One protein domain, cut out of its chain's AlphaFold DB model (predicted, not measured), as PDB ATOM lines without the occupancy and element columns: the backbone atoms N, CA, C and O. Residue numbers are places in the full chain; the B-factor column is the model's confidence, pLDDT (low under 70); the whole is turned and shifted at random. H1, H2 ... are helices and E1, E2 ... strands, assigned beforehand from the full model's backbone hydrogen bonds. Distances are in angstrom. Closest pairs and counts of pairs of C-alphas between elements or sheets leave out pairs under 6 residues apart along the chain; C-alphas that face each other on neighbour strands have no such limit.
ATOM      1  N   PRO A   4     193.153 163.482 253.267       93.62
ATOM      2  CA  PRO A   4     193.770 163.071 254.517       93.62
ATOM      3  C   PRO A   4     195.201 163.596 254.653       93.62
ATOM      4  O   PRO A   4     195.955 163.619 253.682       93.62
ATOM      5  N   TRP A   5     195.586 163.921 255.882       95.06
ATOM      6  CA  TRP A   5     196.961 164.192 256.287       95.06
ATOM      7  C   TRP A   5     197.218 163.600 257.672       95.06
ATOM      8  O   TRP A   5     196.391 163.752 258.570       95.06
ATOM      9  N   VAL A   6     198.356 162.936 257.864       95.00
ATOM     10  CA  VAL A   6     198.780 162.444 259.183       95.00
ATOM     11  C   VAL A   6     199.840 163.393 259.716       95.00
ATOM     12  O   VAL A   6     200.914 163.526 259.137       95.00
ATOM     13  N   HIS A   7     199.525 164.082 260.807       92.25
ATOM     14  CA  HIS A   7     200.458 164.989 261.456       92.25
ATOM     15  C   HIS A   7     201.522 164.207 262.244       92.25
ATOM     16  O   HIS A   7     201.295 163.072 262.662       92.25
ATOM     17  N   ALA A   8     202.684 164.820 262.492       89.19
ATOM     18  CA  ALA A   8     203.823 164.166 263.151       89.19
ATOM     19  C   ALA A   8     203.513 163.641 264.567       89.19
ATOM     20  O   ALA A   8     204.158 162.711 265.044       89.19
ATOM     21  N   ASN A   9     202.509 164.210 265.238       92.00
ATOM     22  CA  ASN A   9     202.029 163.742 266.543       92.00
ATOM     23  C   ASN A   9     201.049 162.550 266.459       92.00
ATOM     24  O   ASN A   9     200.528 162.134 267.489       92.00
ATOM     25  N   GLY A  10     200.770 162.029 265.260       95.12
ATOM     26  CA  GLY A  10     199.856 160.912 265.019       95.12
ATOM     27  C   GLY A  10     198.398 161.305 264.762       95.12
ATOM     28  O   GLY A  10     197.622 160.455 264.326       95.12
ATOM     29  N   THR A  11     198.013 162.569 264.965       96.94
ATOM     30  CA  THR A  11     196.650 163.029 264.667       96.94
ATOM     31  C   THR A  11     196.390 162.981 263.162       96.94
ATOM     32  O   THR A  11     197.173 163.487 262.355       96.94
ATOM     33  N   ILE A  12     195.257 162.401 262.779       97.44
ATOM     34  CA  ILE A  12     194.800 162.324 261.395       97.44
ATOM     35  C   ILE A  12     193.851 163.487 261.148       97.44
ATOM     36  O   ILE A  12     192.814 163.588 261.801       97.44
ATOM     37  N   PHE A  13     194.178 164.332 260.181       97.38
ATOM     38  CA  PHE A  13     193.297 165.365 259.663       97.38
ATOM     39  C   PHE A  13     192.670 164.906 258.352       97.38
ATOM     40  O   PHE A  13     193.312 164.232 257.550       97.38
ATOM     41  N   ILE A  14     191.418 165.288 258.120       96.62
ATOM     42  CA  ILE A  14     190.761 165.166 256.819       96.62
ATOM     43  C   ILE A  14     190.053 166.474 256.495       96.62
ATOM     44  O   ILE A  14     189.438 167.082 257.372       96.62
ATOM     45  N   VAL A  15     190.080 166.871 255.228       96.06
ATOM     46  CA  VAL A  15     189.155 167.883 254.708       96.06
ATOM     47  C   VAL A  15     188.099 167.211 253.846       96.06
ATOM     48  O   VAL A  15     188.423 166.455 252.927       96.06
ATOM     49  N   CYS A  16     186.837 167.492 254.163       89.19
ATOM     50  CA  CYS A  16     185.665 167.030 253.428       89.19
ATOM     51  C   CYS A  16     184.790 168.242 253.108       89.19
ATOM     52  O   CYS A  16     184.140 168.772 254.006       89.19
ATOM     53  N   GLY A  17     184.774 168.666 251.843       86.00
ATOM     54  CA  GLY A  17     184.097 169.901 251.451       86.00
ATOM     55  C   GLY A  17     184.760 171.109 252.110       86.00
ATOM     56  O   GLY A  17     185.931 171.385 251.861       86.00
ATOM     57  N   ASP A  18     184.007 171.784 252.969       90.69
ATOM     58  CA  ASP A  18     184.334 173.044 253.634       90.69
ATOM     59  C   ASP A  18     184.680 172.878 255.127       90.69
ATOM     60  O   ASP A  18     184.743 173.854 255.876       90.69
ATOM     61  N   ALA A  19     184.901 171.640 255.580       95.75
ATOM     62  CA  ALA A  19     185.195 171.326 256.972       95.75
ATOM     63  C   ALA A  19     186.500 170.539 257.122       95.75
ATOM     64  O   ALA A  19     186.685 169.489 256.494       95.75
ATOM     65  N   MET A  20     187.355 170.993 258.041       97.38
ATOM     66  CA  MET A  20     188.476 170.203 258.537       97.38
ATOM     67  C   MET A  20     188.042 169.404 259.763       97.38
ATOM     68  O   MET A  20     187.458 169.933 260.712       97.38
ATOM     69  N   LYS A  21     188.340 168.108 259.755       97.62
ATOM     70  CA  LYS A  21     188.060 167.179 260.848       97.62
ATOM     71  C   LYS A  21     189.342 166.499 261.302       97.62
ATOM     72  O   LYS A  21     190.282 166.378 260.521       97.62
ATOM     73  N   ARG A  22     189.357 166.021 262.545       97.38
ATOM     74  CA  ARG A  22     190.465 165.257 263.124       97.38
ATOM     75  C   ARG A  22     190.000 163.984 263.820       97.38
ATOM     76  O   ARG A  22     188.867 163.925 264.298       97.38
ATOM     77  N   ALA A  23     190.895 163.010 263.919       97.94
ATOM     78  CA  ALA A  23     190.763 161.823 264.756       97.94
ATOM     79  C   ALA A  23     192.149 161.275 265.133       97.94
ATOM     80  O   ALA A  23     193.119 161.495 264.414       97.94
ATOM     81  N   GLU A  24     192.236 160.516 266.227       97.62
ATOM     82  CA  GLU A  24     193.468 159.788 266.602       97.62
ATOM     83  C   GLU A  24     193.494 158.350 266.035       97.62
ATOM     84  O   GLU A  24     194.450 157.605 266.223       97.62
ATOM     85  N   SER A  25     192.423 157.940 265.346       96.31
ATOM     86  CA  SER A  25     192.292 156.655 264.654       96.31
ATOM     87  C   SER A  25     191.459 156.835 263.388       96.31
ATOM     88  O   SER A  25     190.515 157.625 263.370       96.31
ATOM     89  N   ILE A  26     191.745 156.055 262.342       94.56
ATOM     90  CA  ILE A  26     190.964 156.057 261.092       94.56
ATOM     91  C   ILE A  26     189.489 155.690 261.323       94.56
ATOM     92  O   ILE A  26     188.604 156.158 260.607       94.56
ATOM     93  N   SER A  27     189.212 154.900 262.365       95.88
ATOM     94  CA  SER A  27     187.855 154.540 262.792       95.88
ATOM     95  C   SER A  27     187.121 155.675 263.517       95.88
ATOM     96  O   SER A  27     185.959 155.511 263.883       95.88
ATOM     97  N   GLY A  28     187.777 156.814 263.752       95.75
ATOM     98  CA  GLY A  28     187.258 157.909 264.558       95.75
ATOM     99  C   GLY A  28     187.426 157.691 266.073       95.75
ATOM    100  O   GLY A  28     188.202 156.827 266.492       95.75
ATOM    101  N   PRO A  29     186.704 158.464 266.906       97.06
ATOM    102  CA  PRO A  29     185.687 159.439 266.508       97.06
ATOM    103  C   PRO A  29     186.284 160.629 265.747       97.06
ATOM    104  O   PRO A  29     187.362 161.111 266.081       97.06
ATOM    105  N   TRP A  30     185.561 161.100 264.729       97.12
ATOM    106  CA  TRP A  30     185.933 162.284 263.954       97.12
ATOM    107  C   TRP A  30     185.277 163.528 264.543       97.12
ATOM    108  O   TRP A  30     184.051 163.601 264.631       97.12
ATOM    109  N   THR A  31     186.080 164.526 264.900       97.50
ATOM    110  CA  THR A  31     185.599 165.820 265.396       97.50
ATOM    111  C   THR A  31     185.903 166.919 264.388       97.50
ATOM    112  O   THR A  31     186.967 166.933 263.774       97.50
ATOM    113  N   THR A  32     184.958 167.835 264.177       97.81
ATOM    114  CA  THR A  32     185.204 169.030 263.357       97.81
ATOM    115  C   THR A  32     186.134 169.974 264.122       97.81
ATOM    116  O   THR A  32     185.855 170.304 265.271       97.81
ATOM    117  N   VAL A  33     187.226 170.391 263.481       97.19
ATOM    118  CA  VAL A  33     188.173 171.391 264.001       97.19
ATOM    119  C   VAL A  33     187.717 172.789 263.608       97.19
ATOM    120  O   VAL A  33     187.642 173.680 264.448       97.19
ATOM    121  N   SER A  34     187.380 172.957 262.332       97.75
ATOM    122  CA  SER A  34     186.976 174.230 261.749       97.75
ATOM    123  C   SER A  34     186.133 174.013 260.498       97.75
ATOM    124  O   SER A  34     186.113 172.928 259.907       97.75
ATOM    125  N   THR A  35     185.428 175.069 260.111       97.25
ATOM    126  CA  THR A  35     184.758 175.200 258.818       97.25
ATOM    127  C   THR A  35     185.224 176.488 258.166       97.25
ATOM    128  O   THR A  35     185.512 177.459 258.866       97.25
ATOM    129  N   PHE A  36     185.271 176.524 256.845       95.62
ATOM    130  CA  PHE A  36     185.774 177.669 256.098       95.62
ATOM    131  C   PHE A  36     184.985 177.871 254.808       95.62
ATOM    132  O   PHE A  36     184.090 177.103 254.485       95.62
ATOM    133  N   THR A  37     185.273 178.943 254.077       94.88
ATOM    134  CA  THR A  37     184.629 179.215 252.785       94.88
ATOM    135  C   THR A  37     185.695 179.435 251.725       94.88
ATOM    136  O   THR A  37     186.817 179.816 252.052       94.88
ATOM    137  N   HIS A  38     185.340 179.264 250.455       95.25
ATOM    138  CA  HIS A  38     186.226 179.587 249.332       95.25
ATOM    139  C   HIS A  38     186.166 181.074 248.925       95.25
ATOM    140  O   HIS A  38     186.611 181.446 247.839       95.25
ATOM    141  N   ALA A  39     185.606 181.944 249.775       95.12
ATOM    142  CA  ALA A  39     185.517 183.372 249.496       95.12
ATOM    143  C   ALA A  39     186.916 183.997 249.363       95.12
ATOM    144  O   ALA A  39     187.794 183.770 250.194       95.12
ATOM    145  N   GLY A  40     187.113 184.800 248.314       94.31
ATOM    146  CA  GLY A  40     188.403 185.414 247.984       94.31
ATOM    147  C   GLY A  40     189.321 184.550 247.111       94.31
ATOM    148  O   GLY A  40     190.346 185.051 246.658       94.31
ATOM    149  N   GLY A  41     188.954 183.291 246.848       95.88
ATOM    150  CA  GLY A  41     189.644 182.444 245.877       95.88
ATOM    151  C   GLY A  41     189.174 182.665 244.429       95.88
ATOM    152  O   GLY A  41     188.232 183.427 244.188       95.88
ATOM    153  N   PRO A  42     189.801 181.976 243.458       94.56
ATOM    154  CA  PRO A  42     189.381 181.984 242.058       94.56
ATOM    155  C   PRO A  42     187.902 181.589 241.871       94.56
ATOM    156  O   PRO A  42     187.395 180.735 242.608       94.56
ATOM    157  N   PRO A  43     187.190 182.171 240.892       91.06
ATOM    158  CA  PRO A  43     185.805 181.811 240.615       91.06
ATOM    159  C   PRO A  43     185.711 180.391 240.045       91.06
ATOM    160  O   PRO A  43     186.427 180.035 239.113       91.06
ATOM    161  N   GLY A  44     184.784 179.589 240.564       92.00
ATOM    162  CA  GLY A  44     184.531 178.249 240.046       92.00
ATOM    163  C   GLY A  44     183.988 177.287 241.094       92.00
ATOM    164  O   GLY A  44     183.647 177.667 242.214       92.00
ATOM    165  N   ASN A  45     183.918 176.025 240.699       93.56
ATOM    166  CA  ASN A  45     183.577 174.883 241.530       93.56
ATOM    167  C   ASN A  45     184.865 174.272 242.077       93.56
ATOM    168  O   ASN A  45     185.827 174.106 241.332       93.56
ATOM    169  N   TYR A  46     184.874 173.948 243.366       94.69
ATOM    170  CA  TYR A  46     186.053 173.476 244.087       94.69
ATOM    171  C   TYR A  46     185.903 171.996 244.398       94.69
ATOM    172  O   TYR A  46     184.952 171.593 245.070       94.69
ATOM    173  N   GLU A  47     186.864 171.196 243.957       93.56
ATOM    174  CA  GLU A  47     186.864 169.752 244.134       93.56
ATOM    175  C   GLU A  47     188.265 169.223 244.457       93.56
ATOM    176  O   GLU A  47     189.268 169.936 244.421       93.56
ATOM    177  N   ASP A  48     188.312 167.941 244.817       94.50
ATOM    178  CA  ASP A  48     189.540 167.176 245.036       94.50
ATOM    179  C   ASP A  48     190.633 167.896 245.855       94.50
ATOM    180  O   ASP A  48     191.763 168.037 245.379       94.50
ATOM    181  N   PRO A  49     190.328 168.317 247.101       96.06
ATOM    182  CA  PRO A  49     191.325 168.929 247.966       96.06
ATOM    183  C   PRO A  49     192.532 168.012 248.207       96.06
ATOM    184  O   PRO A  49     192.429 166.780 248.288       96.06
ATOM    185  N   PHE A  50     193.681 168.642 248.417       96.88
ATOM    186  CA  PHE A  50     194.896 168.034 248.936       96.88
ATOM    187  C   PHE A  50     195.400 168.832 250.131       96.88
ATOM    188  O   PHE A  50     195.855 169.962 249.969       96.88
ATOM    189  N   LEU A  51     195.292 168.230 251.315       97.44
ATOM    190  CA  LEU A  51     195.738 168.791 252.582       97.44
ATOM    191  C   LEU A  51     197.204 168.436 252.804       97.44
ATOM    192  O   LEU A  51     197.582 167.273 252.664       97.44
ATOM    193  N   TYR A  52     198.000 169.419 253.208       95.75
ATOM    194  CA  TYR A  52     199.326 169.196 253.767       95.75
ATOM    195  C   TYR A  52     199.635 170.216 254.862       95.75
ATOM    196  O   TYR A  52     198.959 171.239 254.976       95.75
ATOM    197  N   VAL A  53     200.647 169.920 255.673       94.56
ATOM    198  CA  VAL A  53     201.150 170.825 256.713       94.56
ATOM    199  C   VAL A  53     202.631 171.070 256.461       94.56
ATOM    200  O   VAL A  53     203.376 170.114 256.248       94.56
ATOM    201  N   ASP A  54     203.042 172.335 256.462       92.12
ATOM    202  CA  ASP A  54     204.449 172.738 256.498       92.12
ATOM    203  C   ASP A  54     204.726 173.653 257.706       92.12
ATOM    204  O   ASP A  54     203.904 173.765 258.618       92.12
ATOM    205  N   ASP A  55     205.911 174.255 257.760       92.62
ATOM    206  CA  ASP A  55     206.349 175.136 258.845       92.62
ATOM    207  C   ASP A  55     205.499 176.409 258.998       92.62
ATOM    208  O   ASP A  55     205.557 177.060 260.042       92.62
ATOM    209  N   ARG A  56     204.676 176.744 257.997       94.69
ATOM    210  CA  ARG A  56     203.737 177.876 258.021       94.69
ATOM    211  C   ARG A  56     202.314 177.470 258.407       94.69
ATOM    212  O   ARG A  56     201.442 178.331 258.479       94.69
ATOM    213  N   GLY A  57     202.074 176.183 258.647       96.12
ATOM    214  CA  GLY A  57     200.777 175.648 259.049       96.12
ATOM    215  C   GLY A  57     200.120 174.787 257.972       96.12
ATOM    216  O   GLY A  57     200.773 174.057 257.227       96.12
ATOM    217  N   PHE A  58     198.792 174.818 257.941       97.56
ATOM    218  CA  PHE A  58     197.950 173.994 257.088       97.56
ATOM    219  C   PHE A  58     197.753 174.626 255.715       97.56
ATOM    220  O   PHE A  58     197.554 175.833 255.570       97.56
ATOM    221  N   HIS A  59     197.717 173.775 254.700       97.50
ATOM    222  CA  HIS A  59     197.529 174.171 253.319       97.50
ATOM    223  C   HIS A  59     196.599 173.210 252.591       97.50
ATOM    224  O   HIS A  59     196.675 171.996 252.768       97.50
ATOM    225  N   LEU A  60     195.762 173.760 251.716       97.75
ATOM    226  CA  LEU A  60     194.911 173.013 250.802       97.75
ATOM    227  C   LEU A  60     195.168 173.460 249.372       97.75
ATOM    228  O   LEU A  60     195.120 174.652 249.077       97.75
ATOM    229  N   ILE A  61     195.394 172.503 248.480       97.38
ATOM    230  CA  ILE A  61     195.372 172.728 247.033       97.38
ATOM    231  C   ILE A  61     194.124 172.049 246.482       97.38
ATOM    232  O   ILE A  61     193.874 170.885 246.788       97.38
ATOM    233  N   TYR A  62     193.353 172.771 245.682       97.06
ATOM    234  CA  TYR A  62     192.127 172.275 245.063       97.06
ATOM    235  C   TYR A  62     192.305 172.115 243.564       97.06
ATOM    236  O   TYR A  62     193.012 172.907 242.940       97.06
ATOM    237  N   HIS A  63     191.583 171.157 242.988       95.75
ATOM    238  CA  HIS A  63     191.131 171.324 241.617       95.75
ATOM    239  C   HIS A  63     189.973 172.326 241.619       95.75
ATOM    240  O   HIS A  63     189.036 172.198 242.407       95.75
ATOM    241  N   VAL A  64     190.038 173.326 240.744       95.00
ATOM    242  CA  VAL A  64     188.928 174.252 240.508       95.00
ATOM    243  C   VAL A  64     188.546 174.189 239.044       95.00
ATOM    244  O   VAL A  64     189.414 173.996 238.203       95.00
ATOM    245  N   TYR A  65     187.264 174.333 238.732       91.44
ATOM    246  CA  TYR A  65     186.813 174.480 237.355       91.44
ATOM    247  C   TYR A  65     185.628 175.428 237.254       91.44
ATOM    248  O   TYR A  65     184.757 175.466 238.123       91.44
ATOM    249  N   ASN A  66     185.548 176.165 236.152       87.69
ATOM    250  CA  ASN A  66     184.423 177.041 235.874       87.69
ATOM    251  C   ASN A  66     183.713 176.589 234.596       87.69
ATOM    252  O   ASN A  66     184.250 176.699 233.495       87.69
ATOM    253  N   THR A  67     182.472 176.123 234.747       83.38
ATOM    254  CA  THR A  67     181.662 175.670 233.614       83.38
ATOM    255  C   THR A  67     181.137 176.809 232.739       83.38
ATOM    256  O   THR A  67     180.352 176.590 231.831       83.38
ATOM    257  N   HIS A  68     181.484 178.058 233.026       77.44
ATOM    258  CA  HIS A  68     181.021 179.232 232.287       77.44
ATOM    259  C   HIS A  68     182.172 180.167 231.927       77.44
ATOM    260  O   HIS A  68     181.951 181.337 231.632       77.44
ATOM    261  N   GLU A  69     183.406 179.664 231.927       74.75
ATOM    262  CA  GLU A  69     184.601 180.448 231.603       74.75
ATOM    263  C   GLU A  69     184.695 180.838 230.116       74.75
ATOM    264  O   GLU A  69     185.599 181.559 229.731       74.75
ATOM    265  N   ASN A  70     183.747 180.403 229.281       65.12
ATOM    266  CA  ASN A  70     183.762 180.531 227.820       65.12
ATOM    267  C   ASN A  70     183.700 181.977 227.226       65.12
ATOM    268  O   ASN A  70     184.125 182.151 226.086       65.12
ATOM    269  N   PRO A  71     183.241 183.060 227.903       53.34
ATOM    270  CA  PRO A  71     183.151 184.370 227.241       53.34
ATOM    271  C   PRO A  71     184.407 185.280 227.108       53.34
ATOM    272  O   PRO A  71     184.240 186.328 226.485       53.34
ATOM    273  N   PRO A  72     185.640 184.974 227.575       57.94
ATOM    274  CA  PRO A  72     186.842 185.716 227.162       57.94
ATOM    275  C   PRO A  72     187.822 184.946 226.251       57.94
ATOM    276  O   PRO A  72     188.615 185.598 225.574       57.94
ATOM    277  N   HIS A  73     187.789 183.605 226.203       62.84
ATOM    278  CA  HIS A  73     188.822 182.780 225.535       62.84
ATOM    279  C   HIS A  73     188.290 181.870 224.411       62.84
ATOM    280  O   HIS A  73     189.060 181.171 223.753       62.84
ATOM    281  N   GLY A  74     186.977 181.899 224.147       72.50
ATOM    282  CA  GLY A  74     186.350 180.998 223.183       72.50
ATOM    283  C   GLY A  74     186.625 179.539 223.544       72.50
ATOM    284  O   GLY A  74     186.548 179.147 224.705       72.50
ATOM    285  N   HIS A  75     186.996 178.735 222.551       79.44
ATOM    286  CA  HIS A  75     187.299 177.322 222.767       79.44
ATOM    287  C   HIS A  75     188.710 177.071 223.315       79.44
ATOM    288  O   HIS A  75     189.038 175.916 223.550       79.44
ATOM    289  N   GLU A  76     189.561 178.081 223.486       86.19
ATOM    290  CA  GLU A  76     190.943 177.881 223.933       86.19
ATOM    291  C   GLU A  76     191.040 177.784 225.461       86.19
ATOM    292  O   GLU A  76     190.382 178.531 226.181       86.19
ATOM    293  N   CYS A  77     191.895 176.887 225.962       87.69
ATOM    294  CA  CYS A  77     192.011 176.599 227.398       87.69
ATOM    295  C   CYS A  77     193.178 177.290 228.105       87.69
ATOM    296  O   CYS A  77     193.481 177.011 229.272       87.69
ATOM    297  N   PHE A  78     193.855 178.212 227.421       88.19
ATOM    298  CA  PHE A  78     194.866 179.031 228.076       88.19
ATOM    299  C   PHE A  78     194.202 179.889 229.164       88.19
ATOM    300  O   PHE A  78     193.108 180.414 228.979       88.19
ATOM    301  N   ASN A  79     194.866 180.023 230.312       85.88
ATOM    302  CA  ASN A  79     194.385 180.784 231.472       85.88
ATOM    303  C   ASN A  79     193.044 180.329 232.073       85.88
ATOM    304  O   ASN A  79     192.497 181.045 232.911       85.88
ATOM    305  N   SER A  80     192.552 179.137 231.727       89.56
ATOM    306  CA  SER A  80     191.420 178.556 232.438       89.56
ATOM    307  C   SER A  80     191.729 178.332 233.918       89.56
ATOM    308  O   SER A  80     192.830 177.923 234.307       89.56
ATOM    309  N   THR A  81     190.733 178.575 234.761       91.25
ATOM    310  CA  THR A  81     190.824 178.355 236.201       91.25
ATOM    311  C   THR A  81     190.848 176.855 236.469       91.25
ATOM    312  O   THR A  81     189.841 176.177 236.282       91.25
ATOM    313  N   VAL A  82     191.998 176.344 236.925       94.69
ATOM    314  CA  VAL A  82     192.200 174.905 237.200       94.69
ATOM    315  C   VAL A  82     192.532 174.574 238.654       94.69
ATOM    316  O   VAL A  82     192.529 173.398 239.033       94.69
ATOM    317  N   ALA A  83     192.827 175.586 239.475       97.06
ATOM    318  CA  ALA A  83     193.325 175.390 240.829       97.06
ATOM    319  C   ALA A  83     193.008 176.541 241.779       97.06
ATOM    320  O   ALA A  83     192.805 177.680 241.365       97.06
ATOM    321  N   ALA A  84     193.066 176.242 243.074       97.44
ATOM    322  CA  ALA A  84     193.080 177.235 244.137       97.44
ATOM    323  C   ALA A  84     193.934 176.762 245.313       97.44
ATOM    324  O   ALA A  84     194.200 175.568 245.469       97.44
ATOM    325  N   HIS A  85     194.341 177.718 246.145       97.69
ATOM    326  CA  HIS A  85     195.112 177.481 247.359       97.69
ATOM    327  C   HIS A  85     194.409 178.120 248.553       97.69
ATOM    328  O   HIS A  85     194.057 179.300 248.507       97.69
ATOM    329  N   ALA A  86     194.217 177.337 249.612       97.69
ATOM    330  CA  ALA A  86     193.797 177.823 250.919       97.69
ATOM    331  C   ALA A  86     194.890 177.537 251.949       97.69
ATOM    332  O   ALA A  86     195.642 176.567 251.817       97.69
ATOM    333  N   PHE A  87     194.983 178.359 252.987       97.94
ATOM    334  CA  PHE A  87     195.968 178.178 254.044       97.94
ATOM    335  C   PHE A  87     195.455 178.657 255.398       97.94
ATOM    336  O   PHE A  87     194.559 179.496 255.476       97.94
ATOM    337  N   SER A  88     196.026 178.104 256.461       98.19
ATOM    338  CA  SER A  88     195.710 178.438 257.845       98.19
ATOM    339  C   SER A  88     196.937 178.203 258.715       98.19
ATOM    340  O   SER A  88     197.503 177.115 258.686       98.19
ATOM    341  N   GLU A  89     197.340 179.191 259.507       97.69
ATOM    342  CA  GLU A  89     198.493 179.046 260.409       97.69
ATOM    343  C   GLU A  89     198.189 178.091 261.577       97.69
ATOM    344  O   GLU A  89     199.067 177.369 262.044       97.69
ATOM    345  N   ASP A  90     196.933 178.050 262.029       95.50
ATOM    346  CA  ASP A  90     196.504 177.358 263.250       95.50
ATOM    347  C   ASP A  90     195.500 176.216 263.011       95.50
ATOM    348  O   ASP A  90     195.186 175.452 263.926       95.50
ATOM    349  N   GLY A  91     194.991 176.080 261.786       95.75
ATOM    350  CA  GLY A  91     193.944 175.131 261.418       95.75
ATOM    351  C   GLY A  91     192.523 175.590 261.776       95.75
ATOM    352  O   GLY A  91     191.564 174.858 261.513       95.75
ATOM    353  N   TYR A  92     192.354 176.782 262.348       96.81
ATOM    354  CA  TYR A  92     191.068 177.356 262.744       96.81
ATOM    355  C   TYR A  92     190.642 178.501 261.828       96.81
ATOM    356  O   TYR A  92     189.485 178.534 261.405       96.81
ATOM    357  N   VAL A  93     191.563 179.406 261.494       97.25
ATOM    358  CA  VAL A  93     191.301 180.550 260.613       97.25
ATOM    359  C   VAL A  93     191.892 180.283 259.237       97.25
ATOM    360  O   VAL A  93     193.104 180.153 259.090       97.25
ATOM    361  N   TRP A  94     191.030 180.196 258.226       97.88
ATOM    362  CA  TRP A  94     191.423 179.883 256.854       97.88
ATOM    363  C   TRP A  94     191.354 181.104 255.946       97.88
ATOM    364  O   TRP A  94     190.411 181.896 256.002       97.88
ATOM    365  N   HIS A  95     192.335 181.197 255.058       97.62
ATOM    366  CA  HIS A  95     192.466 182.230 254.046       97.62
ATOM    367  C   HIS A  95     192.539 181.594 252.660       97.62
ATOM    368  O   HIS A  95     193.157 180.544 252.483       97.62
ATOM    369  N   MET A  96     191.941 182.258 251.674       97.62
ATOM    370  CA  MET A  96     192.062 181.892 250.265       97.62
ATOM    371  C   MET A  96     193.095 182.781 249.578       97.62
ATOM    372  O   MET A  96     193.077 184.002 249.743       97.62
ATOM    373  N   SER A  97     193.966 182.180 248.772       96.75
ATOM    374  CA  SER A  97     194.797 182.927 247.830       96.75
ATOM    375  C   SER A  97     193.957 183.363 246.631       96.75
ATOM    376  O   SER A  97     193.292 182.536 246.007       96.75
ATOM    377  N   ALA A  98     194.048 184.641 246.259       94.19
ATOM    378  CA  ALA A  98     193.474 185.145 245.009       94.19
ATOM    379  C   ALA A  98     194.220 184.621 243.766       94.19
ATOM    380  O   ALA A  98     193.674 184.627 242.666       94.19
ATOM    381  N   VAL A  99     195.470 184.173 243.938       94.25
ATOM    382  CA  VAL A  99     196.324 183.655 242.864       94.25
ATOM    383  C   VAL A  99     196.352 182.121 242.928       94.25
ATOM    384  O   VAL A  99     196.728 181.575 243.974       94.25
ATOM    385  N   PRO A 100     195.975 181.412 241.847       95.19
ATOM    386  CA  PRO A 100     196.096 179.959 241.767       95.19
ATOM    387  C   PRO A 100     197.547 179.479 241.951       95.19
ATOM    388  O   PRO A 100     198.468 180.127 241.455       95.19
ATOM    389  N   PRO A 101     197.776 178.319 242.596       95.69
ATOM    390  CA  PRO A 101     199.123 177.769 242.785       95.69
ATOM    391  C   PRO A 101     199.742 177.213 241.492       95.69
ATOM    392  O   PRO A 101     200.946 176.989 241.433       95.69
ATOM    393  N   TYR A 102     198.922 176.958 240.470       96.00
ATOM    394  CA  TYR A 102     199.334 176.576 239.123       96.00
ATOM    395  C   TYR A 102     198.207 176.882 238.123       96.00
ATOM    396  O   TYR A 102     197.050 177.045 238.517       96.00
ATOM    397  N   GLY A 103     198.545 176.941 236.833       95.00
ATOM    398  CA  GLY A 103     197.600 177.176 235.736       95.00
ATOM    399  C   GLY A 103     197.633 176.083 234.664       95.00
ATOM    400  O   GLY A 103     198.221 175.014 234.862       95.00
ATOM    401  N   THR A 104     197.003 176.372 233.523       94.25
ATOM    402  CA  THR A 104     196.917 175.480 232.352       94.25
ATOM    403  C   THR A 104     198.156 175.470 231.467       94.25
ATOM    404  O   THR A 104     198.322 174.545 230.677       94.25
ATOM    405  N   GLN A 105     199.043 176.451 231.623       95.00
ATOM    406  CA  GLN A 105     200.323 176.481 230.923       95.00
ATOM    407  C   GLN A 105     201.356 175.677 231.712       95.00
ATOM    408  O   GLN A 105     201.621 175.973 232.880       95.00
ATOM    409  N   VAL A 106     201.925 174.654 231.079       94.56
ATOM    410  CA  VAL A 106     202.957 173.793 231.663       94.56
ATOM    411  C   VAL A 106     204.238 173.962 230.863       94.56
ATOM    412  O   VAL A 106     204.279 173.627 229.681       94.56
ATOM    413  N   GLU A 107     205.275 174.479 231.515       94.00
ATOM    414  CA  GLU A 107     206.628 174.526 230.963       94.00
ATOM    415  C   GLU A 107     207.278 173.140 231.069       94.00
ATOM    416  O   GLU A 107     207.264 172.505 232.128       94.00
ATOM    417  N   LEU A 108     207.795 172.647 229.948       91.50
ATOM    418  CA  LEU A 108     208.491 171.372 229.836       91.50
ATOM    419  C   LEU A 108     210.003 171.566 229.993       91.50
ATOM    420  O   LEU A 108     210.532 172.668 229.881       91.50
ATOM    421  N   SER A 109     210.726 170.469 230.216       90.62
ATOM    422  CA  SER A 109     212.178 170.497 230.448       90.62
ATOM    423  C   SER A 109     213.008 170.985 229.254       90.62
ATOM    424  O   SER A 109     214.176 171.326 229.430       90.62
ATOM    425  N   ASP A 110     212.432 171.015 228.051       93.81
ATOM    426  CA  ASP A 110     213.045 171.579 226.846       93.81
ATOM    427  C   ASP A 110     212.736 173.078 226.649       93.81
ATOM    428  O   ASP A 110     213.148 173.664 225.647       93.81
ATOM    429  N   GLY A 111     212.027 173.702 227.598       93.62
ATOM    430  CA  GLY A 111     211.595 175.098 227.557       93.62
ATOM    431  C   GLY A 111     210.347 175.349 226.706       93.62
ATOM    432  O   GLY A 111     209.905 176.492 226.591       93.62
ATOM    433  N   SER A 112     209.765 174.315 226.089       95.44
ATOM    434  CA  SER A 112     208.472 174.449 225.420       95.44
ATOM    435  C   SER A 112     207.333 174.560 226.436       95.44
ATOM    436  O   SER A 112     207.436 174.100 227.573       95.44
ATOM    437  N   VAL A 113     206.226 175.183 226.029       95.75
ATOM    438  CA  VAL A 113     205.022 175.311 226.856       95.75
ATOM    439  C   VAL A 113     203.880 174.570 226.181       95.75
ATOM    440  O   VAL A 113     203.597 174.808 225.005       95.75
ATOM    441  N   ILE A 114     203.204 173.709 226.936       94.00
ATOM    442  CA  ILE A 114     201.951 173.083 226.515       94.00
ATOM    443  C   ILE A 114     200.770 173.708 227.259       94.00
ATOM    444  O   ILE A 114     200.878 174.054 228.438       94.00
ATOM    445  N   THR A 115     199.638 173.817 226.568       93.94
ATOM    446  CA  THR A 115     198.346 174.183 227.156       93.94
ATOM    447  C   THR A 115     197.563 172.913 227.446       93.94
ATOM    448  O   THR A 115     197.419 172.069 226.563       93.94
ATOM    449  N   VAL A 116     197.019 172.791 228.655       93.19
ATOM    450  CA  VAL A 116     196.138 171.681 229.045       93.19
ATOM    451  C   VAL A 116     194.773 172.205 229.484       93.19
ATOM    452  O   VAL A 116     194.685 173.282 230.062       93.19
ATOM    453  N   ALA A 117     193.699 171.454 229.251       91.25
ATOM    454  CA  ALA A 117     192.348 171.876 229.626       91.25
ATOM    455  C   ALA A 117     192.096 171.774 231.134       91.25
ATOM    456  O   ALA A 117     191.458 172.646 231.722       91.25
ATOM    457  N   THR A 118     192.596 170.710 231.769       92.38
ATOM    458  CA  THR A 118     192.450 170.503 233.215       92.38
ATOM    459  C   THR A 118     193.714 169.943 233.847       92.38
ATOM    460  O   THR A 118     194.516 169.252 233.216       92.38
ATOM    461  N   ARG A 119     193.870 170.250 235.137       95.06
ATOM    462  CA  ARG A 119     194.890 169.706 236.037       95.06
ATOM    463  C   ARG A 119     194.231 169.345 237.364       95.06
ATOM    464  O   ARG A 119     194.147 170.160 238.285       95.06
ATOM    465  N   GLU A 120     193.721 168.126 237.430       94.44
ATOM    466  CA  GLU A 120     192.842 167.642 238.496       94.44
ATOM    467  C   GLU A 120     193.612 166.847 239.552       94.44
ATOM    468  O   GLU A 120     194.763 166.449 239.337       94.44
ATOM    469  N   ARG A 121     192.958 166.591 240.692       95.00
ATOM    470  CA  ARG A 121     193.470 165.749 241.791       95.00
ATOM    471  C   ARG A 121     194.910 166.089 242.186       95.00
ATOM    472  O   ARG A 121     195.763 165.200 242.138       95.00
ATOM    473  N   PRO A 122     195.187 167.347 242.567       96.69
ATOM    474  CA  PRO A 122     196.529 167.758 242.955       96.69
ATOM    475  C   PRO A 122     197.082 166.849 244.052       96.69
ATOM    476  O   PRO A 122     196.371 166.478 244.988       96.69
ATOM    477  N   LYS A 123     198.364 166.498 243.943       96.25
ATOM    478  CA  LYS A 123     199.148 165.860 245.007       96.25
ATOM    479  C   LYS A 123     200.544 166.457 245.014       96.25
ATOM    480  O   LYS A 123     201.147 166.611 243.959       96.25
ATOM    481  N   LEU A 124     201.070 166.754 246.197       96.25
ATOM    482  CA  LEU A 124     202.489 167.055 246.353       96.25
ATOM    483  C   LEU A 124     203.224 165.801 246.807       96.25
ATOM    484  O   LEU A 124     202.746 165.079 247.685       96.25
ATOM    485  N   TYR A 125     204.390 165.570 246.220       95.44
ATOM    486  CA  TYR A 125     205.346 164.591 246.710       95.44
ATOM    487  C   TYR A 125     206.387 165.286 247.587       95.44
ATOM    488  O   TYR A 125     206.915 166.341 247.221       95.44
ATOM    489  N   PHE A 126     206.677 164.672 248.728       93.56
ATOM    490  CA  PHE A 126     207.661 165.135 249.698       93.56
ATOM    491  C   PHE A 126     208.813 164.131 249.744       93.56
ATOM    492  O   PHE A 126     208.572 162.923 249.718       93.56
ATOM    493  N   ASP A 127     210.051 164.616 249.781       93.56
ATOM    494  CA  ASP A 127     211.208 163.757 250.027       93.56
ATOM    495  C   ASP A 127     211.338 163.381 251.515       93.56
ATOM    496  O   ASP A 127     210.545 163.797 252.361       93.56
ATOM    497  N   GLU A 128     212.357 162.586 251.844       92.12
ATOM    498  CA  GLU A 128     212.614 162.117 253.213       92.12
ATOM    499  C   GLU A 128     212.896 163.256 254.208       92.12
ATOM    500  O   GLU A 128     212.724 163.076 255.413       92.12
ATOM    501  N   SER A 129     213.303 164.434 253.723       90.62
ATOM    502  CA  SER A 129     213.528 165.627 254.548       90.62
ATOM    503  C   SER A 129     212.255 166.446 254.786       90.62
ATOM    504  O   SER A 129     212.280 167.415 255.544       90.62
ATOM    505  N   GLY A 130     211.139 166.066 254.157       88.12
ATOM    506  CA  GLY A 130     209.893 166.828 254.175       88.12
ATOM    507  C   GLY A 130     209.868 167.976 253.165       88.12
ATOM    508  O   GLY A 130     208.969 168.817 253.219       88.12
ATOM    509  N   LYS A 131     210.816 168.034 252.220       91.94
ATOM    510  CA  LYS A 131     210.813 169.037 251.153       91.94
ATOM    511  C   LYS A 131     209.868 168.605 250.032       91.94
ATOM    512  O   LYS A 131     209.929 167.482 249.539       91.94
ATOM    513  N   LYS A 132     209.001 169.524 249.599       93.88
ATOM    514  CA  LYS A 132     208.131 169.364 248.419       93.88
ATOM    515  C   LYS A 132     209.014 169.261 247.177       93.88
ATOM    516  O   LYS A 132     209.771 170.183 246.935       93.88
ATOM    517  N   THR A 133     208.938 168.196 246.386       96.12
ATOM    518  CA  THR A 133     209.796 168.066 245.187       96.12
ATOM    519  C   THR A 133     209.015 167.994 243.888       96.12
ATOM    520  O   THR A 133     209.532 168.419 242.861       96.12
ATOM    521  N   HIS A 134     207.781 167.487 243.913       97.00
ATOM    522  CA  HIS A 134     206.968 167.347 242.706       97.00
ATOM    523  C   HIS A 134     205.502 167.673 242.972       97.00
ATOM    524  O   HIS A 134     204.966 167.364 244.039       97.00
ATOM    525  N   LEU A 135     204.847 168.244 241.965       96.88
ATOM    526  CA  LEU A 135     203.401 168.372 241.858       96.88
ATOM    527  C   LEU A 135     202.881 167.344 240.852       96.88
ATOM    528  O   LEU A 135     203.376 167.247 239.731       96.88
ATOM    529  N   LEU A 136     201.868 166.589 241.261       97.19
ATOM    530  CA  LEU A 136     201.211 165.588 240.441       97.19
ATOM    531  C   LEU A 136     199.766 165.995 240.170       97.19
ATOM    532  O   LEU A 136     199.055 166.430 241.080       97.19
ATOM    533  N   ASN A 137     199.325 165.803 238.929       96.69
ATOM    534  CA  ASN A 137     197.949 166.045 238.500       96.69
ATOM    535  C   ASN A 137     197.489 164.980 237.501       96.69
ATOM    536  O   ASN A 137     198.281 164.493 236.697       96.69
ATOM    537  N   GLY A 138     196.189 164.683 237.490       94.75
ATOM    538  CA  GLY A 138     195.546 164.123 236.300       94.75
ATOM    539  C   GLY A 138     195.338 165.230 235.268       94.75
ATOM    540  O   GLY A 138     194.891 166.314 235.640       94.75
ATOM    541  N   VAL A 139     195.681 164.980 234.007       94.44
ATOM    542  CA  VAL A 139     195.668 165.999 232.955       94.44
ATOM    543  C   VAL A 139     194.746 165.607 231.811       94.44
ATOM    544  O   VAL A 139     194.813 164.487 231.302       94.44
ATOM    545  N   CYS A 140     193.931 166.575 231.390       92.62
ATOM    546  CA  CYS A 140     193.311 166.588 230.074       92.62
ATOM    547  C   CYS A 140     194.169 167.431 229.132       92.62
ATOM    548  O   CYS A 140     194.290 168.640 229.327       92.62
ATOM    549  N   SER A 141     194.787 166.806 228.130       91.19
ATOM    550  CA  SER A 141     195.792 167.451 227.273       91.19
ATOM    551  C   SER A 141     195.208 168.308 226.154       91.19
ATOM    552  O   SER A 141     195.956 168.934 225.409       91.19
ATOM    553  N   ALA A 142     193.878 168.362 226.041       89.12
ATOM    554  CA  ALA A 142     193.207 169.173 225.039       89.12
ATOM    555  C   ALA A 142     193.580 170.661 225.217       89.12
ATOM    556  O   ALA A 142     193.272 171.242 226.257       89.12
ATOM    557  N   PRO A 143     194.211 171.308 224.221       87.88
ATOM    558  CA  PRO A 143     194.546 172.730 224.310       87.88
ATOM    559  C   PRO A 143     193.326 173.625 224.034       87.88
ATOM    560  O   PRO A 143     193.335 174.815 224.355       87.88
ATOM    561  N   ALA A 144     192.287 173.051 223.423       86.12
ATOM    562  CA  ALA A 144     191.040 173.707 223.079       86.12
ATOM    563  C   ALA A 144     189.867 172.709 223.078       86.12
ATOM    564  O   ALA A 144     190.065 171.513 222.865       86.12
ATOM    565  N   CYS A 145     188.648 173.221 223.258       79.81
ATOM    566  CA  CYS A 145     187.407 172.461 223.357       79.81
ATOM    567  C   CYS A 145     186.356 172.883 222.306       79.81
ATOM    568  O   CYS A 145     185.366 173.526 222.662       79.81
ATOM    569  N   PRO A 146     186.553 172.566 221.007       66.06
ATOM    570  CA  PRO A 146     185.683 173.034 219.918       66.06
ATOM    571  C   PRO A 146     184.285 172.396 219.926       66.06
ATOM    572  O   PRO A 146     183.302 173.088 219.685       66.06
ATOM    573  N   ASP A 147     184.199 171.104 220.257       61.06
ATOM    574  CA  ASP A 147     182.940 170.343 220.337       61.06
ATOM    575  C   ASP A 147     182.370 170.283 221.764       61.06
ATOM    576  O   ASP A 147     181.383 169.590 222.025       61.06
ATOM    577  N   GLY A 148     183.012 170.974 222.712       54.62
ATOM    578  CA  GLY A 148     182.493 171.089 224.066       54.62
ATOM    579  C   GLY A 148     181.126 171.781 224.040       54.62
ATOM    580  O   GLY A 148     180.896 172.653 223.191       54.62
ATOM    581  N   PRO A 149     180.203 171.464 224.966       53.22
ATOM    582  CA  PRO A 149     179.064 172.345 225.182       53.22
ATOM    583  C   PRO A 149     179.595 173.757 225.529       53.22
ATOM    584  O   PRO A 149     180.795 173.934 225.763       53.22
ATOM    585  N   PRO A 150     178.758 174.807 225.606       59.84
ATOM    586  CA  PRO A 150     179.206 176.154 226.002       59.84
ATOM    587  C   PRO A 150     179.858 176.239 227.407       59.84
ATOM    588  O   PRO A 150     180.126 177.330 227.904       59.84
ATOM    589  N   THR A 151     180.142 175.101 228.034       60.19
ATOM    590  CA  THR A 151     180.349 174.812 229.444       60.19
ATOM    591  C   THR A 151     181.816 174.812 229.914       60.19
ATOM    592  O   THR A 151     182.115 174.270 230.969       60.19
ATOM    593  N   GLY A 152     182.745 175.464 229.205       77.06
ATOM    594  CA  GLY A 152     184.130 175.684 229.665       77.06
ATOM    595  C   GLY A 152     185.090 174.501 229.454       77.06
ATOM    596  O   GLY A 152     184.687 173.386 229.131       77.06
ATOM    597  N   CYS A 153     186.392 174.745 229.633       86.25
ATOM    598  CA  CYS A 153     187.452 173.786 229.290       86.25
ATOM    599  C   CYS A 153     187.431 172.476 230.076       86.25
ATOM    600  O   CYS A 153     187.937 171.464 229.597       86.25
ATOM    601  N   VAL A 154     186.799 172.453 231.250       87.00
ATOM    602  CA  VAL A 154     186.695 171.238 232.063       87.00
ATOM    603  C   VAL A 154     186.021 170.078 231.335       87.00
ATOM    604  O   VAL A 154     186.397 168.929 231.551       87.00
ATOM    605  N   ASP A 155     185.088 170.354 230.427       86.12
ATOM    606  CA  ASP A 155     184.324 169.308 229.745       86.12
ATOM    607  C   ASP A 155     185.141 168.551 228.691       86.12
ATOM    608  O   ASP A 155     184.782 167.439 228.303       86.12
ATOM    609  N   CYS A 156     186.303 169.072 228.289       83.56
ATOM    610  CA  CYS A 156     187.195 168.366 227.370       83.56
ATOM    611  C   CYS A 156     187.708 167.029 227.920       83.56
ATOM    612  O   CYS A 156     188.065 166.129 227.149       83.56
ATOM    613  N   LYS A 157     187.681 166.863 229.247       81.44
ATOM    614  CA  LYS A 157     188.120 165.641 229.921       81.44
ATOM    615  C   LYS A 157     187.278 164.414 229.598       81.44
ATOM    616  O   LYS A 157     187.780 163.303 229.726       81.44
ATOM    617  N   TYR A 158     186.025 164.584 229.165       80.44
ATOM    618  CA  TYR A 158     185.165 163.444 228.825       80.44
ATOM    619  C   TYR A 158     185.656 162.678 227.594       80.44
ATOM    620  O   TYR A 158     185.342 161.499 227.452       80.44
ATOM    621  N   ASN A 159     186.463 163.324 226.750       76.88
ATOM    622  CA  ASN A 159     187.038 162.717 225.556       76.88
ATOM    623  C   ASN A 159     188.559 162.507 225.657       76.88
ATOM    624  O   ASN A 159     189.104 161.759 224.851       76.88
ATOM    625  N   ASN A 160     189.240 163.150 226.616       70.38
ATOM    626  CA  ASN A 160     190.704 163.253 226.643       70.38
ATOM    627  C   ASN A 160     191.264 163.203 228.077       70.38
ATOM    628  O   ASN A 160     191.863 164.169 228.546       70.38
ATOM    629  N   TRP A 161     191.023 162.132 228.841       66.44
ATOM    630  CA  TRP A 161     191.735 161.951 230.114       66.44
ATOM    631  C   TRP A 161     193.032 161.191 229.868       66.44
ATOM    632  O   TRP A 161     193.043 159.961 229.821       66.44
ATOM    633  N   ASP A 162     194.127 161.927 229.709       82.00
ATOM    634  CA  ASP A 162     195.232 161.398 228.912       82.00
ATOM    635  C   ASP A 162     196.368 160.837 229.765       82.00
ATOM    636  O   ASP A 162     196.872 159.748 229.487       82.00
ATOM    637  N   TYR A 163     196.787 161.550 230.815       91.38
ATOM    638  CA  TYR A 163     197.953 161.142 231.601       91.38
ATOM    639  C   TYR A 163     198.022 161.767 232.998       91.38
ATOM    640  O   TYR A 163     197.299 162.701 233.349       91.38
ATOM    641  N   THR A 164     198.934 161.233 233.812       94.94
ATOM    642  CA  THR A 164     199.408 161.885 235.035       94.94
ATOM    643  C   THR A 164     200.617 162.747 234.701       94.94
ATOM    644  O   THR A 164     201.633 162.235 234.238       94.94
ATOM    645  N   LEU A 165     200.519 164.050 234.949       95.25
ATOM    646  CA  LEU A 165     201.664 164.953 234.903       95.25
ATOM    647  C   LEU A 165     202.403 164.876 236.236       95.25
ATOM    648  O   LEU A 165     201.777 165.004 237.285       95.25
ATOM    649  N   ILE A 166     203.722 164.704 236.178       95.88
ATOM    650  CA  ILE A 166     204.628 164.831 237.320       95.88
ATOM    651  C   ILE A 166     205.550 166.003 237.001       95.88
ATOM    652  O   ILE A 166     206.400 165.902 236.119       95.88
ATOM    653  N   GLN A 167     205.345 167.123 237.683       95.31
ATOM    654  CA  GLN A 167     206.083 168.358 237.460       95.31
ATOM    655  C   GLN A 167     207.053 168.583 238.631       95.31
ATOM    656  O   GLN A 167     206.584 168.639 239.771       95.31
ATOM    657  N   PRO A 168     208.374 168.706 238.396       94.94
ATOM    658  CA  PRO A 168     209.308 169.086 239.449       94.94
ATOM    659  C   PRO A 168     209.011 170.509 239.937       94.94
ATOM    660  O   PRO A 168     208.540 171.356 239.178       94.94
ATOM    661  N   LEU A 169     209.256 170.757 241.219       91.81
ATOM    662  CA  LEU A 169     209.118 172.073 241.830       91.81
ATOM    663  C   LEU A 169     210.494 172.712 241.995       91.81
ATOM    664  O   LEU A 169     211.383 172.116 242.606       91.81
TER     665      LEU A 169
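This is residues 4 to 169 of the 171 residues of the protein "Hypothetical protein" of Haptolina ericina (UniProt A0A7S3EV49). Three small, twisted antiparallel sheets follow one another, set at angles, with E5, E6 and E7 in the middle. E1 to E4 form a loose, partly face-to-face sandwich with that middle sheet, E10, E11 and E12 pack on its other end through E10, and the short helices H1 and H2 and the small hairpin E8 and E9 lie toward the end away from E1 to E4. The printed part has 166 residues with two named helices and twelve named strands, in the order E1 to E6, H1, E7 to E11, H2, E12, and is mostly strand. It is compact, with a radius of gyration of the C-alphas of 16.9 A and spans of 49 by 33 by 28 A.

E1, residues 4 to 6, begins at C-alpha 4 at (193.770, 163.071, 254.517). E2 is residues 12 to 16, E3 19 to 23 and E4 31 to 35. E5, residues 45 to 54, and E6, residues 57 to 65, each measure 25.8 A; E5 bends by 66 degrees at residue 48. H1 is residues 70 to 73, E7 83 to 88 with 17.5 A, E8 105 to 107 and E9 113 to 115. E10, residues 118 to 126, measures 23.1 A and bends by 62 degrees at residue 121; E11, residues 132 to 140, measures 23.7 A. H2 is residues 153 to 158, and E12, residues 163 to 168, ends at C-alpha 168 at (209.308, 169.086, 239.449).

E1 to E4 are a meander, each strand the antiparallel neighbour of the one before; N 5 and O 13 are 2.8 A apart, N 14 and O 21 2.9 A, and N 20 and O 34 3.0 A. This sheet faces E5, E6 and E7, the strands at 39 degrees; the closest C-alphas of E1 and E5, Trp 5 and Leu 51, are 6.0 A apart. N 50 and O 61 are 2.8 A apart between E5 and E6, N 60 and O 86 2.8 A between E6 and E7. The closest C-alphas of E6 and E10, His 63 and Glu 120, are 5.1 A apart. N 120 and O 138 are 2.8 A apart between E10 and E11, N 135 and O 167 2.8 A between E11 and E12. H2 is on this sheet at a height of 6.3 A; the C-alphas of Cys 140 and Lys 157, the closest of E11 and H2, are 5.3 A apart. H2 has 0 of 2 O i to N i+4 pairs within hydrogen-bond range but 3 of 3 O i to N i+3 pairs; H1 is too short for an O i to N i+4 pair. H1 and H2 are close but not clearly touching, with C-alphas 70 and 153 7.8 A apart. The hairpin E8 and E9, with N 106 and O 114 2.9 A apart, is apart from E10, E11 and E12.

The C-alphas of Asn 9 and Asp 147, the two farthest apart, are 50.4 A apart. The printed part has no cut. The links E7 to E8 and E11 to H2 are long. The mean pLDDT of the printed part is 90.8; residues 70 to 73, 146 to 151 and 161 are under 70.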